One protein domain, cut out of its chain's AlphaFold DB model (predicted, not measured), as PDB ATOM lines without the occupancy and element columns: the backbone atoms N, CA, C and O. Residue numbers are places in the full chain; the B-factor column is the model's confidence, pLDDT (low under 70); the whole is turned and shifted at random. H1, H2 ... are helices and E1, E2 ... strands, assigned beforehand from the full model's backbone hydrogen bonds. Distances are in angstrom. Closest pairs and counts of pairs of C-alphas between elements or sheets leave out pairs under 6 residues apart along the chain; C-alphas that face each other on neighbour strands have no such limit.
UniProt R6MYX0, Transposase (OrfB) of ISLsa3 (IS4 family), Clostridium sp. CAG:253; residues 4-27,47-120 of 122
ATOM      1  N   THR A   4     -18.116 -31.419  -9.802       90.94
ATOM      2  CA  THR A   4     -18.802 -31.192 -11.085       90.94
ATOM      3  C   THR A   4     -18.707 -32.392 -12.029       90.94
ATOM      4  O   THR A   4     -19.696 -32.722 -12.678       90.94
ATOM      5  N   LEU A   5     -17.552 -33.065 -12.102       92.94
ATOM      6  CA  LEU A   5     -17.385 -34.262 -12.935       92.94
ATOM      7  C   LEU A   5     -18.177 -35.431 -12.359       92.94
ATOM      8  O   LEU A   5     -18.888 -36.100 -13.095       92.94
ATOM      9  N   VAL A   6     -18.122 -35.635 -11.044       91.50
ATOM     10  CA  VAL A   6     -18.909 -36.674 -10.362       91.50
ATOM     11  C   VAL A   6     -20.403 -36.445 -10.560       91.50
ATOM     12  O   VAL A   6     -21.129 -37.380 -10.884       91.50
ATOM     13  N   LYS A   7     -20.868 -35.194 -10.460       90.19
ATOM     14  CA  LYS A   7     -22.253 -34.839 -10.783       90.19
ATOM     15  C   LYS A   7     -22.602 -35.169 -12.237       90.19
ATOM     16  O   LYS A   7     -23.635 -35.784 -12.476       90.19
ATOM     17  N   TYR A   8     -21.735 -34.815 -13.183       92.69
ATOM     18  CA  TYR A   8     -21.926 -35.165 -14.589       92.69
ATOM     19  C   TYR A   8     -22.035 -36.686 -14.781       92.69
ATOM     20  O   TYR A   8     -22.930 -37.139 -15.491       92.69
ATOM     21  N   MET A   9     -21.200 -37.483 -14.106       92.81
ATOM     22  CA  MET A   9     -21.291 -38.947 -14.157       92.81
ATOM     23  C   MET A   9     -22.622 -39.449 -13.588       92.81
ATOM     24  O   MET A   9     -23.292 -40.240 -14.238       92.81
ATOM     25  N   TYR A  10     -23.075 -38.924 -12.445       89.69
ATOM     26  CA  TYR A  10     -24.384 -39.269 -11.877       89.69
ATOM     27  C   TYR A  10     -25.581 -38.934 -12.783       89.69
ATOM     28  O   TYR A  10     -26.649 -39.535 -12.615       89.69
ATOM     29  N   GLU A  11     -25.439 -37.947 -13.668       90.94
ATOM     30  CA  GLU A  11     -26.477 -37.500 -14.605       90.94
ATOM     31  C   GLU A  11     -26.437 -38.247 -15.947       90.94
ATOM     32  O   GLU A  11     -27.475 -38.354 -16.597       90.94
ATOM     33  N   ASN A  12     -25.274 -38.768 -16.358       94.50
ATOM     34  CA  ASN A  12     -25.059 -39.294 -17.714       94.50
ATOM     35  C   ASN A  12     -24.669 -40.777 -17.776       94.50
ATOM     36  O   ASN A  12     -24.789 -41.381 -18.840       94.50
ATOM     37  N   LEU A  13     -24.196 -41.368 -16.678       93.06
ATOM     38  CA  LEU A  13     -23.863 -42.787 -16.605       93.06
ATOM     39  C   LEU A  13     -24.948 -43.530 -15.830       93.06
ATOM     40  O   LEU A  13     -25.292 -43.171 -14.700       93.06
ATOM     41  N   ASN A  14     -25.478 -44.584 -16.447       90.56
ATOM     42  CA  ASN A  14     -26.420 -45.477 -15.783       90.56
ATOM     43  C   ASN A  14     -25.712 -46.181 -14.629       90.56
ATOM     44  O   ASN A  14     -24.558 -46.582 -14.774       90.56
ATOM     45  N   ASP A  15     -26.408 -46.318 -13.507       89.38
ATOM     46  CA  ASP A  15     -25.976 -47.124 -12.359       89.38
ATOM     47  C   ASP A  15     -24.668 -46.646 -11.687       89.38
ATOM     48  O   ASP A  15     -24.110 -47.311 -10.817       89.38
ATOM     49  N   PHE A  16     -24.188 -45.446 -12.040       90.88
ATOM     50  CA  PHE A  16     -23.029 -44.835 -11.396       90.88
ATOM     51  C   PHE A  16     -23.315 -44.542  -9.917       90.88
ATOM     52  O   PHE A  16     -24.274 -43.840  -9.572       90.88
ATOM     53  N   GLY A  17     -22.442 -45.051  -9.052       88.56
ATOM     54  CA  GLY A  17     -22.523 -44.988  -7.601       88.56
ATOM     55  C   GLY A  17     -23.329 -46.116  -6.954       88.56
ATOM     56  O   GLY A  17     -23.553 -46.057  -5.746       88.56
ATOM     57  N   GLU A  18     -23.787 -47.117  -7.715       89.00
ATOM     58  CA  GLU A  18     -24.535 -48.253  -7.156       89.00
ATOM     59  C   GLU A  18     -23.618 -49.278  -6.487       89.00
ATOM     60  O   GLU A  18     -23.933 -49.751  -5.395       89.00
ATOM     61  N   ILE A  19     -22.461 -49.573  -7.088       91.31
ATOM     62  CA  ILE A  19     -21.449 -50.465  -6.508       91.31
ATOM     63  C   ILE A  19     -20.225 -49.631  -6.168       91.31
ATOM     64  O   ILE A  19     -19.536 -49.127  -7.053       91.31
ATOM     65  N   MET A  20     -19.949 -49.489  -4.877       91.00
ATOM     66  CA  MET A  20     -18.874 -48.638  -4.382       91.00
ATOM     67  C   MET A  20     -17.728 -49.476  -3.829       91.00
ATOM     68  O   MET A  20     -17.932 -50.425  -3.078       91.00
ATOM     69  N   ALA A  21     -16.505 -49.089  -4.170       93.75
ATOM     70  CA  ALA A  21     -15.282 -49.676  -3.650       93.75
ATOM     71  C   ALA A  21     -14.472 -48.615  -2.905       93.75
ATOM     72  O   ALA A  21     -14.374 -47.466  -3.340       93.75
ATOM     73  N   ALA A  22     -13.875 -49.014  -1.784       94.56
ATOM     74  CA  ALA A  22     -12.954 -48.185  -1.023       94.56
ATOM     75  C   ALA A  22     -11.540 -48.764  -1.098       94.56
ATOM     76  O   ALA A  22     -11.349 -49.965  -0.907       94.56
ATOM     77  N   ASP A  23     -10.553 -47.903  -1.321       95.06
ATOM     78  CA  ASP A  23      -9.140 -48.267  -1.298       95.06
ATOM     79  C   ASP A  23      -8.310 -47.269  -0.479       95.06
ATOM     80  O   ASP A  23      -8.674 -46.106  -0.278       95.06
ATOM     81  N   GLY A  24      -7.171 -47.750   0.017       94.31
ATOM     82  CA  GLY A  24      -6.237 -46.994   0.834       94.31
ATOM     83  C   GLY A  24      -4.815 -47.102   0.300       94.31
ATOM     84  O   GLY A  24      -4.231 -48.187   0.257       94.31
ATOM     85  N   LYS A  25      -4.185 -45.965  -0.021       95.62
ATOM     86  CA  LYS A  25      -2.804 -45.948  -0.527       95.62
ATOM     87  C   LYS A  25      -1.856 -45.172   0.373       95.62
ATOM     88  O   LYS A  25      -2.040 -43.986   0.634       95.62
ATOM     89  N   ALA A  26      -0.774 -45.827   0.796       96.38
ATOM     90  CA  ALA A  26       0.328 -45.164   1.487       96.38
ATOM     91  C   ALA A  26       1.034 -44.165   0.553       96.38
ATOM     92  O   ALA A  26       1.439 -44.519  -0.561       96.38
ATOM     93  N   ILE A  27       1.218 -42.939   1.043       96.62
ATOM     94  CA  ILE A  27       1.995 -41.886   0.390       96.62
ATOM     95  C   ILE A  27       3.178 -41.586   1.303       96.62
ATOM     96  O   ILE A  27       3.030 -41.004   2.378       96.62
ATOM     97  N   ALA A  47       2.595 -34.729   8.228       94.94
ATOM     98  CA  ALA A  47       2.808 -36.169   8.170       94.94
ATOM     99  C   ALA A  47       3.083 -36.796   9.541       94.94
ATOM    100  O   ALA A  47       3.629 -36.181  10.460       94.94
ATOM    101  N   ASP A  48       2.800 -38.092   9.643       96.00
ATOM    102  CA  ASP A  48       3.204 -38.908  10.779       96.00
ATOM    103  C   ASP A  48       3.610 -40.327  10.366       96.00
ATOM    104  O   ASP A  48       3.821 -40.625   9.190       96.00
ATOM    105  N   TRP A  49       3.843 -41.181  11.363       95.69
ATOM    106  CA  TRP A  49       4.258 -42.561  11.153       95.69
ATOM    107  C   TRP A  49       3.067 -43.504  11.234       95.69
ATOM    108  O   TRP A  49       2.334 -43.493  12.218       95.69
ATOM    109  N   CYS A  50       2.985 -44.424  10.277       95.25
ATOM    110  CA  CYS A  50       2.118 -45.589  10.361       95.25
ATOM    111  C   CYS A  50       2.935 -46.873  10.452       95.25
ATOM    112  O   CYS A  50       4.020 -46.987   9.870       95.25
ATOM    113  N   ARG A  51       2.396 -47.850  11.180       94.25
ATOM    114  CA  ARG A  51       2.904 -49.217  11.269       94.25
ATOM    115  C   ARG A  51       1.716 -50.165  11.122       94.25
ATOM    116  O   ARG A  51       0.825 -50.148  11.961       94.25
ATOM    117  N   LYS A  52       1.725 -50.990  10.078       89.06
ATOM    118  CA  LYS A  52       0.763 -52.078   9.872       89.06
ATOM    119  C   LYS A  52       1.474 -53.416  10.010       89.06
ATOM    120  O   LYS A  52       2.543 -53.611   9.432       89.06
ATOM    121  N   GLU A  53       0.881 -54.331  10.758       92.81
ATOM    122  CA  GLU A  53       1.387 -55.689  10.936       92.81
ATOM    123  C   GLU A  53       0.418 -56.682  10.311       92.81
ATOM    124  O   GLU A  53      -0.793 -56.569  10.475       92.81
ATOM    125  N   TYR A  54       0.966 -57.648   9.585       88.69
ATOM    126  CA  TYR A  54       0.211 -58.703   8.930       88.69
ATOM    127  C   TYR A  54       0.780 -60.042   9.367       88.69
ATOM    128  O   TYR A  54       1.969 -60.302   9.176       88.69
ATOM    129  N   THR A  55      -0.064 -60.899   9.927       92.62
ATOM    130  CA  THR A  55       0.318 -62.275  10.245       92.62
ATOM    131  C   THR A  55       0.075 -63.140   9.019       92.62
ATOM    132  O   THR A  55      -1.051 -63.257   8.548       92.62
ATOM    133  N   ILE A  56       1.140 -63.735   8.495       90.56
ATOM    134  CA  ILE A  56       1.109 -64.633   7.345       90.56
ATOM    135  C   ILE A  56       1.343 -66.048   7.863       90.56
ATOM    136  O   ILE A  56       2.352 -66.305   8.520       90.56
ATOM    137  N   THR A  57       0.431 -66.965   7.553       93.25
ATOM    138  CA  THR A  57       0.629 -68.397   7.796       93.25
ATOM    139  C   THR A  57       1.273 -69.012   6.558       93.25
ATOM    140  O   THR A  57       0.707 -68.953   5.467       93.25
ATOM    141  N   LYS A  58       2.475 -69.568   6.706       89.94
ATOM    142  CA  LYS A  58       3.172 -70.295   5.640       89.94
ATOM    143  C   LYS A  58       2.502 -71.660   5.385       89.94
ATOM    144  O   LYS A  58       1.830 -72.179   6.278       89.94
ATOM    145  N   PRO A  59       2.745 -72.304   4.225       89.81
ATOM    146  CA  PRO A  59       2.217 -73.642   3.929       89.81
ATOM    147  C   PRO A  59       2.582 -74.721   4.964       89.81
ATOM    148  O   PRO A  59       1.845 -75.683   5.133       89.81
ATOM    149  N   ASN A  60       3.696 -74.549   5.684       90.81
ATOM    150  CA  ASN A  60       4.154 -75.441   6.757       90.81
ATOM    151  C   ASN A  60       3.476 -75.179   8.125       90.81
ATOM    152  O   ASN A  60       3.889 -75.762   9.123       90.81
ATOM    153  N   GLY A  61       2.485 -74.282   8.202       89.69
ATOM    154  CA  GLY A  61       1.773 -73.925   9.437       89.69
ATOM    155  C   GLY A  61       2.460 -72.860  10.304       89.69
ATOM    156  O   GLY A  61       1.876 -72.394  11.283       89.69
ATOM    157  N   GLU A  62       3.672 -72.425   9.953       92.94
ATOM    158  CA  GLU A  62       4.410 -71.389  10.681       92.94
ATOM    159  C   GLU A  62       3.765 -70.005  10.484       92.94
ATOM    160  O   GLU A  62       3.491 -69.587   9.356       92.94
ATOM    161  N   LYS A  63       3.558 -69.259  11.577       92.81
ATOM    162  CA  LYS A  63       3.048 -67.880  11.541       92.81
ATOM    163  C   LYS A  63       4.205 -66.883  11.567       92.81
ATOM    164  O   LYS A  63       4.977 -66.860  12.518       92.81
ATOM    165  N   VAL A  64       4.284 -66.015  10.560       93.44
ATOM    166  CA  VAL A  64       5.274 -64.931  10.470       93.44
ATOM    167  C   VAL A  64       4.577 -63.577  10.478       93.44
ATOM    168  O   VAL A  64       3.646 -63.346   9.710       93.44
ATOM    169  N   VAL A  65       5.060 -62.656  11.313       93.56
ATOM    170  CA  VAL A  65       4.565 -61.274  11.355       93.56
ATOM    171  C   VAL A  65       5.370 -60.410  10.388       93.56
ATOM    172  O   VAL A  65       6.561 -60.168  10.580       93.56
ATOM    173  N   LYS A  66       4.714 -59.909   9.343       93.00
ATOM    174  CA  LYS A  66       5.268 -58.935   8.401       93.00
ATOM    175  C   LYS A  66       4.848 -57.529   8.816       93.00
ATOM    176  O   LYS A  66       3.666 -57.203   8.811       93.00
ATOM    177  N   THR A  67       5.822 -56.678   9.123       93.62
ATOM    178  CA  THR A  67       5.579 -55.267   9.454       93.62
ATOM    179  C   THR A  67       5.807 -54.383   8.227       93.62
ATOM    180  O   THR A  67       6.870 -54.430   7.615       93.62
ATOM    181  N   LYS A  68       4.835 -53.533   7.888       91.62
ATOM    182  CA  LYS A  68       4.995 -52.382   6.992       91.62
ATOM    183  C   LYS A  68       5.017 -51.104   7.825       91.62
ATOM    184  O   LYS A  68       4.166 -50.923   8.692       91.62
ATOM    185  N   LYS A  69       5.963 -50.206   7.559       94.75
ATOM    186  CA  LYS A  69       6.091 -48.922   8.259       94.75
ATOM    187  C   LYS A  69       6.441 -47.819   7.266       94.75
ATOM    188  O   LYS A  69       7.345 -48.017   6.462       94.75
ATOM    189  N   TRP A  70       5.764 -46.675   7.337       95.88
ATOM    190  CA  TRP A  70       6.080 -45.505   6.511       95.88
ATOM    191  C   TRP A  70       5.809 -44.199   7.262       95.88
ATOM    192  O   TRP A  70       4.977 -44.159   8.170       95.88
ATOM    193  N   PHE A  71       6.543 -43.151   6.891       96.19
ATOM    194  CA  PHE A  71       6.303 -41.774   7.316       96.19
ATOM    195  C   PHE A  71       5.673 -41.008   6.158       96.19
ATOM    196  O   PHE A  71       6.164 -41.100   5.030       96.19
ATOM    197  N   GLY A  72       4.601 -40.270   6.417       97.00
ATOM    198  CA  GLY A  72       3.920 -39.501   5.386       97.00
ATOM    199  C   GLY A  72       2.422 -39.429   5.619       97.00
ATOM    200  O   GLY A  72       1.952 -39.136   6.721       97.00
ATOM    201  N   PHE A  73       1.697 -39.737   4.555       97.62
ATOM    202  CA  PHE A  73       0.258 -39.607   4.442       97.62
ATOM    203  C   PHE A  73      -0.364 -40.912   3.954       97.62
ATOM    204  O   PHE A  73       0.312 -41.920   3.688       97.62
ATOM    205  N   ARG A  74      -1.682 -40.887   3.824       97.00
ATOM    206  CA  ARG A  74      -2.457 -41.965   3.241       97.00
ATOM    207  C   ARG A  74      -3.657 -41.396   2.500       97.00
ATOM    208  O   ARG A  74      -4.428 -40.636   3.079       97.00
ATOM    209  N   LEU A  75      -3.792 -41.799   1.245       97.44
ATOM    210  CA  LEU A  75      -4.981 -41.577   0.434       97.44
ATOM    211  C   LEU A  75      -6.072 -42.558   0.864       97.44
ATOM    212  O   LEU A  75      -5.787 -43.749   0.982       97.44
ATOM    213  N   HIS A  76      -7.279 -42.042   1.054       97.00
ATOM    214  CA  HIS A  76      -8.552 -42.761   1.123       97.00
ATOM    215  C   HIS A  76      -9.266 -42.456  -0.171       97.00
ATOM    216  O   HIS A  76      -9.476 -41.285  -0.471       97.00
ATOM    217  N   LEU A  77      -9.585 -43.477  -0.947       95.81
ATOM    218  CA  LEU A  77     -10.260 -43.323  -2.220       95.81
ATOM    219  C   LEU A  77     -11.561 -44.101  -2.175       95.81
ATOM    220  O   LEU A  77     -11.570 -45.267  -1.790       95.81
ATOM    221  N   LEU A  78     -12.636 -43.455  -2.598       94.31
ATOM    222  CA  LEU A  78     -13.893 -44.106  -2.888       94.31
ATOM    223  C   LEU A  78     -14.153 -44.001  -4.389       94.31
ATOM    224  O   LEU A  78     -14.090 -42.912  -4.964       94.31
ATOM    225  N   SER A  79     -14.440 -45.130  -5.020       94.50
ATOM    226  CA  SER A  79     -14.682 -45.231  -6.454       94.50
ATOM    227  C   SER A  79     -15.940 -46.033  -6.738       94.50
ATOM    228  O   SER A  79     -16.261 -46.972  -6.013       94.50
ATOM    229  N   ASP A  80     -16.610 -45.697  -7.831       93.94
ATOM    230  CA  ASP A  80     -17.577 -46.591  -8.449       93.94
ATOM    231  C   ASP A  80     -16.828 -47.796  -9.034       93.94
ATOM    232  O   ASP A  80     -15.821 -47.633  -9.726       93.94
ATOM    233  N   ALA A  81     -17.284 -49.003  -8.717       94.38
ATOM    234  CA  ALA A  81     -16.631 -50.247  -9.107       94.38
ATOM    235  C   ALA A  81     -17.026 -50.725 -10.514       94.38
ATOM    236  O   ALA A  81     -16.349 -51.586 -11.070       94.38
ATOM    237  N   THR A  82     -18.102 -50.187 -11.092       94.19
ATOM    238  CA  THR A  82     -18.584 -50.547 -12.434       94.19
ATOM    239  C   THR A  82     -17.760 -49.850 -13.511       94.19
ATOM    240  O   THR A  82     -17.323 -50.470 -14.476       94.19
ATOM    241  N   TYR A  83     -17.541 -48.549 -13.337       95.12
ATOM    242  CA  TYR A  83     -16.805 -47.689 -14.259       95.12
ATOM    243  C   TYR A  83     -15.368 -47.418 -13.802       95.12
ATOM    244  O   TYR A  83     -14.612 -46.785 -14.536       95.12
ATOM    245  N   GLU A  84     -14.997 -47.861 -12.597       94.69
ATOM    246  CA  GLU A  84     -13.676 -47.655 -11.983       94.69
ATOM    247  C   GLU A  84     -13.304 -46.166 -11.819       94.69
ATOM    248  O   GLU A  84     -12.132 -45.779 -11.843       94.69
ATOM    249  N   LEU A  85     -14.311 -45.301 -11.651       94.38
ATOM    250  CA  LEU A  85     -14.130 -43.851 -11.563       94.38
ATOM    251  C   LEU A  85     -14.203 -43.348 -10.111       94.38
ATOM    252  O   LEU A  85     -15.044 -43.808  -9.336       94.38
ATOM    253  N   PRO A  86     -13.363 -42.366  -9.731       93.56
ATOM    254  CA  PRO A  86     -13.351 -41.812  -8.383       93.56
ATOM    255  C   PRO A  86     -14.627 -41.008  -8.096       93.56
ATOM    256  O   PRO A  86     -15.060 -40.194  -8.911       93.56
ATOM    257  N   VAL A  87     -15.188 -41.204  -6.905       92.81
ATOM    258  CA  VAL A  87     -16.394 -40.516  -6.420       92.81
ATOM    259  C   VAL A  87     -16.060 -39.527  -5.312       92.81
ATOM    260  O   VAL A  87     -16.557 -38.404  -5.328       92.81
ATOM    261  N   ASP A  88     -15.198 -39.913  -4.372       93.69
ATOM    262  CA  ASP A  88     -14.671 -39.007  -3.351       93.69
ATOM    263  C   ASP A  88     -13.308 -39.506  -2.857       93.69
ATOM    264  O   ASP A  88     -12.939 -40.665  -3.059       93.69
ATOM    265  N   TYR A  89     -12.530 -38.631  -2.234       95.44
ATOM    266  CA  TYR A  89     -11.237 -38.994  -1.667       95.44
ATOM    267  C   TYR A  89     -10.855 -38.070  -0.518       95.44
ATOM    268  O   TYR A  89     -11.302 -36.931  -0.441       95.44
ATOM    269  N   GLU A  90      -9.952 -38.544   0.333       96.06
ATOM    270  CA  GLU A  90      -9.344 -37.736   1.386       96.06
ATOM    271  C   GLU A  90      -7.872 -38.122   1.550       96.06
ATOM    272  O   GLU A  90      -7.506 -39.296   1.460       96.06
ATOM    273  N   VAL A  91      -7.001 -37.147   1.819       96.75
ATOM    274  CA  VAL A  91      -5.595 -37.413   2.152       96.75
ATOM    275  C   VAL A  91      -5.368 -37.058   3.608       96.75
ATOM    276  O   VAL A  91      -5.390 -35.897   3.994       96.75
ATOM    277  N   THR A  92      -5.090 -38.074   4.419       97.38
ATOM    278  CA  THR A  92      -4.861 -37.904   5.855       97.38
ATOM    279  C   THR A  92      -3.432 -38.253   6.241       97.38
ATOM    280  O   THR A  92      -2.641 -38.763   5.440       97.38
ATOM    281  N   LYS A  93      -3.088 -38.001   7.505       96.75
ATOM    282  CA  LYS A  93      -1.888 -38.549   8.142       96.75
ATOM    283  C   LYS A  93      -1.813 -40.064   7.954       96.75
ATOM    284  O   LYS A  93      -2.830 -40.758   7.903       96.75
ATOM    285  N   ALA A  94      -0.595 -40.592   7.861       96.75
ATOM    286  CA  ALA A  94      -0.370 -42.016   7.637       96.75
ATOM    287  C   ALA A  94      -1.069 -42.897   8.690       96.75
ATOM    288  O   ALA A  94      -1.504 -44.005   8.364       96.75
ATOM    289  N   SER A  95      -1.151 -42.424   9.938       95.62
ATOM    290  CA  SER A  95      -1.677 -43.172  11.085       95.62
ATOM    291  C   SER A  95      -3.203 -43.256  11.189       95.62
ATOM    292  O   SER A  95      -3.691 -44.030  12.016       95.62
ATOM    293  N   ASN A  96      -3.964 -42.498  10.388       95.94
ATOM    294  CA  ASN A  96      -5.428 -42.540  10.446       95.94
ATOM    295  C   ASN A  96      -5.950 -43.975  10.191       95.94
ATOM    296  O   ASN A  96      -5.227 -44.837   9.697       95.94
ATOM    297  N   SER A  97      -7.209 -44.278  10.525       92.19
ATOM    298  CA  SER A  97      -7.826 -45.595  10.243       92.19
ATOM    299  C   SER A  97      -8.459 -45.605   8.850       92.19
ATOM    300  O   SER A  97      -9.023 -44.591   8.474       92.19
ATOM    301  N   GLU A  98      -8.311 -46.662   8.035       90.88
ATOM    302  CA  GLU A  98      -8.942 -46.683   6.682       90.88
ATOM    303  C   GLU A  98     -10.451 -46.685   6.850       90.88
ATOM    304  O   GLU A  98     -11.116 -45.782   6.369       90.88
ATOM    305  N   LEU A  99     -10.949 -47.608   7.676       92.19
ATOM    306  CA  LEU A  99     -12.369 -47.763   7.963       92.19
ATOM    307  C   LEU A  99     -13.038 -46.441   8.364       92.19
ATOM    308  O   LEU A  99     -14.043 -46.064   7.779       92.19
ATOM    309  N   LYS A 100     -12.441 -45.700   9.308       94.88
ATOM    310  CA  LYS A 100     -13.033 -44.445   9.798       94.88
ATOM    311  C   LYS A 100     -13.061 -43.346   8.742       94.88
ATOM    312  O   LYS A 100     -13.975 -42.535   8.749       94.88
ATOM    313  N   GLU A 101     -12.037 -43.253   7.894       96.06
ATOM    314  CA  GLU A 101     -12.043 -42.245   6.830       96.06
ATOM    315  C   GLU A 101     -12.986 -42.663   5.691       96.06
ATOM    316  O   GLU A 101     -13.688 -41.813   5.158       96.06
ATOM    317  N   THR A 102     -13.098 -43.961   5.381       93.75
ATOM    318  CA  THR A 102     -14.102 -44.485   4.440       93.75
ATOM    319  C   THR A 102     -15.532 -44.201   4.908       93.75
ATOM    320  O   THR A 102     -16.336 -43.730   4.110       93.75
ATOM    321  N   GLU A 103     -15.851 -44.432   6.186       93.31
ATOM    322  CA  GLU A 103     -17.169 -44.112   6.763       93.31
ATOM    323  C   GLU A 103     -17.513 -42.626   6.580       93.31
ATOM    324  O   GLU A 103     -18.598 -42.299   6.101       93.31
ATOM    325  N   LYS A 104     -16.559 -41.725   6.849       94.06
ATOM    326  CA  LYS A 104     -16.753 -40.285   6.621       94.06
ATOM    327  C   LYS A 104     -16.965 -39.938   5.149       94.06
ATOM    328  O   LYS A 104     -17.800 -39.093   4.852       94.06
ATOM    329  N   LEU A 105     -16.217 -40.554   4.230       92.69
ATOM    330  CA  LEU A 105     -16.411 -40.326   2.793       92.69
ATOM    331  C   LEU A 105     -17.818 -40.749   2.355       92.69
ATOM    332  O   LEU A 105     -18.470 -40.027   1.606       92.69
ATOM    333  N   LEU A 106     -18.321 -41.878   2.864       90.69
ATOM    334  CA  LEU A 106     -19.693 -42.317   2.600       90.69
ATOM    335  C   LEU A 106     -20.722 -41.322   3.149       90.69
ATOM    336  O   LEU A 106     -21.680 -40.989   2.451       90.69
ATOM    337  N   ASP A 107     -20.522 -40.814   4.366       89.81
ATOM    338  CA  ASP A 107     -21.418 -39.821   4.965       89.81
ATOM    339  C   ASP A 107     -21.404 -38.488   4.197       89.81
ATOM    340  O   ASP A 107     -22.466 -37.936   3.910       89.81
ATOM    341  N   ASN A 108     -20.238 -38.033   3.729       87.44
ATOM    342  CA  ASN A 108     -20.127 -36.841   2.882       87.44
ATOM    343  C   ASN A 108     -20.941 -36.969   1.584       87.44
ATOM    344  O   ASN A 108     -21.548 -35.998   1.125       87.44
ATOM    345  N   ILE A 109     -20.974 -38.155   0.969       84.94
ATOM    346  CA  ILE A 109     -21.758 -38.381  -0.252       84.94
ATOM    347  C   ILE A 109     -23.253 -38.380   0.061       84.94
ATOM    348  O   ILE A 109     -24.023 -37.824  -0.724       84.94
ATOM    349  N   LYS A 110     -23.675 -38.926   1.212       83.06
ATOM    350  CA  LYS A 110     -25.080 -38.852   1.655       83.06
ATOM    351  C   LYS A 110     -25.541 -37.405   1.789       83.06
ATOM    352  O   LYS A 110     -26.636 -37.076   1.344       83.06
ATOM    353  N   GLU A 111     -24.703 -36.543   2.357       82.81
ATOM    354  CA  GLU A 111     -25.015 -35.121   2.516       82.81
ATOM    355  C   GLU A 111     -25.061 -34.381   1.172       82.81
ATOM    356  O   GLU A 111     -25.976 -33.597   0.921       82.81
ATOM    357  N   LYS A 112     -24.100 -34.648   0.278       78.38
ATOM    358  CA  LYS A 112     -23.996 -33.961  -1.020       78.38
ATOM    359  C   LYS A 112     -25.030 -34.441  -2.046       78.38
ATOM    360  O   LYS A 112     -25.479 -33.642  -2.861       78.38
ATOM    361  N   ASN A 113     -25.384 -35.730  -2.038       74.00
ATOM    362  CA  ASN A 113     -26.227 -36.381  -3.049       74.00
ATOM    363  C   ASN A 113     -27.169 -37.447  -2.439       74.00
ATOM    364  O   ASN A 113     -27.073 -38.634  -2.771       74.00
ATOM    365  N   PRO A 114     -28.147 -37.046  -1.604       67.75
ATOM    366  CA  PRO A 114     -28.963 -37.975  -0.812       67.75
ATOM    367  C   PRO A 114     -29.740 -39.007  -1.647       67.75
ATOM    368  O   PRO A 114     -29.870 -40.156  -1.245       67.75
ATOM    369  N   LYS A 115     -30.189 -38.642  -2.856       65.06
ATOM    370  CA  LYS A 115     -30.985 -39.520  -3.740       65.06
ATOM    371  C   LYS A 115     -30.206 -40.677  -4.378       65.06
ATOM    372  O   LYS A 115     -30.815 -41.519  -5.033       65.06
ATOM    373  N   LYS A 116     -28.872 -40.682  -4.297       66.56
ATOM    374  CA  LYS A 116     -28.031 -41.656  -5.015       66.56
ATOM    375  C   LYS A 116     -27.527 -42.785  -4.115       66.56
ATOM    376  O   LYS A 116     -27.356 -43.890  -4.611       66.56
ATOM    377  N   LEU A 117     -27.397 -42.560  -2.802       61.53
ATOM    378  CA  LEU A 117     -27.006 -43.621  -1.863       61.53
ATOM    379  C   LEU A 117     -28.125 -44.617  -1.544       61.53
ATOM    380  O   LEU A 117     -27.829 -45.731  -1.135       61.53
ATOM    381  N   GLU A 118     -29.392 -44.261  -1.770       60.34
ATOM    382  CA  GLU A 118     -30.525 -45.190  -1.608       60.34
ATOM    383  C   GLU A 118     -30.436 -46.412  -2.537       60.34
ATOM    384  O   GLU A 118     -31.033 -47.447  -2.258       60.34
ATOM    385  N   LYS A 119     -29.682 -46.291  -3.636       60.84
ATOM    386  CA  LYS A 119     -29.445 -47.362  -4.611       60.84
ATOM    387  C   LYS A 119     -28.124 -48.100  -4.401       60.84
ATOM    388  O   LYS A 119     -27.832 -49.037  -5.134       60.84
ATOM    389  N   CYS A 120     -27.312 -47.653  -3.448       58.94
ATOM    390  CA  CYS A 120     -25.976 -48.181  -3.252       58.94
ATOM    391  C   CYS A 120     -26.050 -49.517  -2.505       58.94
ATOM    392  O   CYS A 120     -26.606 -49.590  -1.408       58.94
TER     393      CYS A 120
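Overview. This is residues 4 to 27 and 47 to 120 of the 122 residues of the protein "Transposase (OrfB) of ISLsa3 (IS4 family)" of Clostridium sp. CAG:253 (UniProt R6MYX0). A small sheet of E1, E3 and E4 has the helix H2 over one face, and at one end E3 bends and runs off with E2 as a long two-strand arm. H1, near Val 87 of E4, and H3, just after H2, lie at the end away from that arm. The printed part has 98 residues with three named helices and four named strands, along the chain H1, then E1, then E2, then E3, then E4, then H2 and last H3, and its class is mixed, helices and strands; in the branched, twisted sheet E3 is the antiparallel neighbour of E1, of E2 and of E4, and E2, E3 and E4 form a meander, each strand the antiparallel neighbour of the one before it in the chain. It is loose, with a radius of gyration of the C-alphas of 17.0 A and spans of 51 by 34 by 18 A.

Arrangement. H1, residues 4 to 12, only grazes the sheet; its closest C-alphas to E4, residues 86 to 93, are Val 6 and Val 87, 6.1 A apart. E1, residues 20 to 27, is antiparallel to E3, residues 63 to 80, with N 23 and O 77 2.9 A apart. E2, residues 48 to 57, forms a hairpin with E3, with N 52 and O 68 2.8 A apart. E3 bends by 101 degrees at residue 72, and E1 lies on one side of it, E2 and E4 on the other side. E3 and E4 form a hairpin, with N 76 and O 90 2.8 A apart. H2, residues 98 to 112, is on the sheet at a height of 8.0 A, over E3 and E4 and slantwise to the strands, at 45 degrees to E4 on the local plane; its closest C-alphas to E4 are Leu 105 and Asp 88, 6.5 A apart. H3, residues 114 to 117, only just touches H2, only at the corner, with 3 pairs of C-alphas within 8 A, the closest Lys 110 and Leu 117 at 6.2 A. Every O i to N i+4 pair is within hydrogen-bond range in H1 and H2; H3 is too short for such a pair.

Along the chain. H1 begins at C-alpha 4 (-18.802, -31.192, -11.085). E1 measures 22.4 A, E2 29.8 A, E3 35.8 A, E4 20.4 A and H2 21.2 A from first to last C-alpha. H3 ends at C-alpha 117 (-27.006, -43.621, -1.863).

Size, cuts and confidence. The C-alphas farthest apart, Glu 11 and Asn 60, are 53.2 A apart. Residues 28 to 46 are not printed, and C-alphas 27 and 47 are 9.7 A apart across the cut. Of the links that are printed whole, none is long. The pLDDT is under 70 at residues 114 to 120.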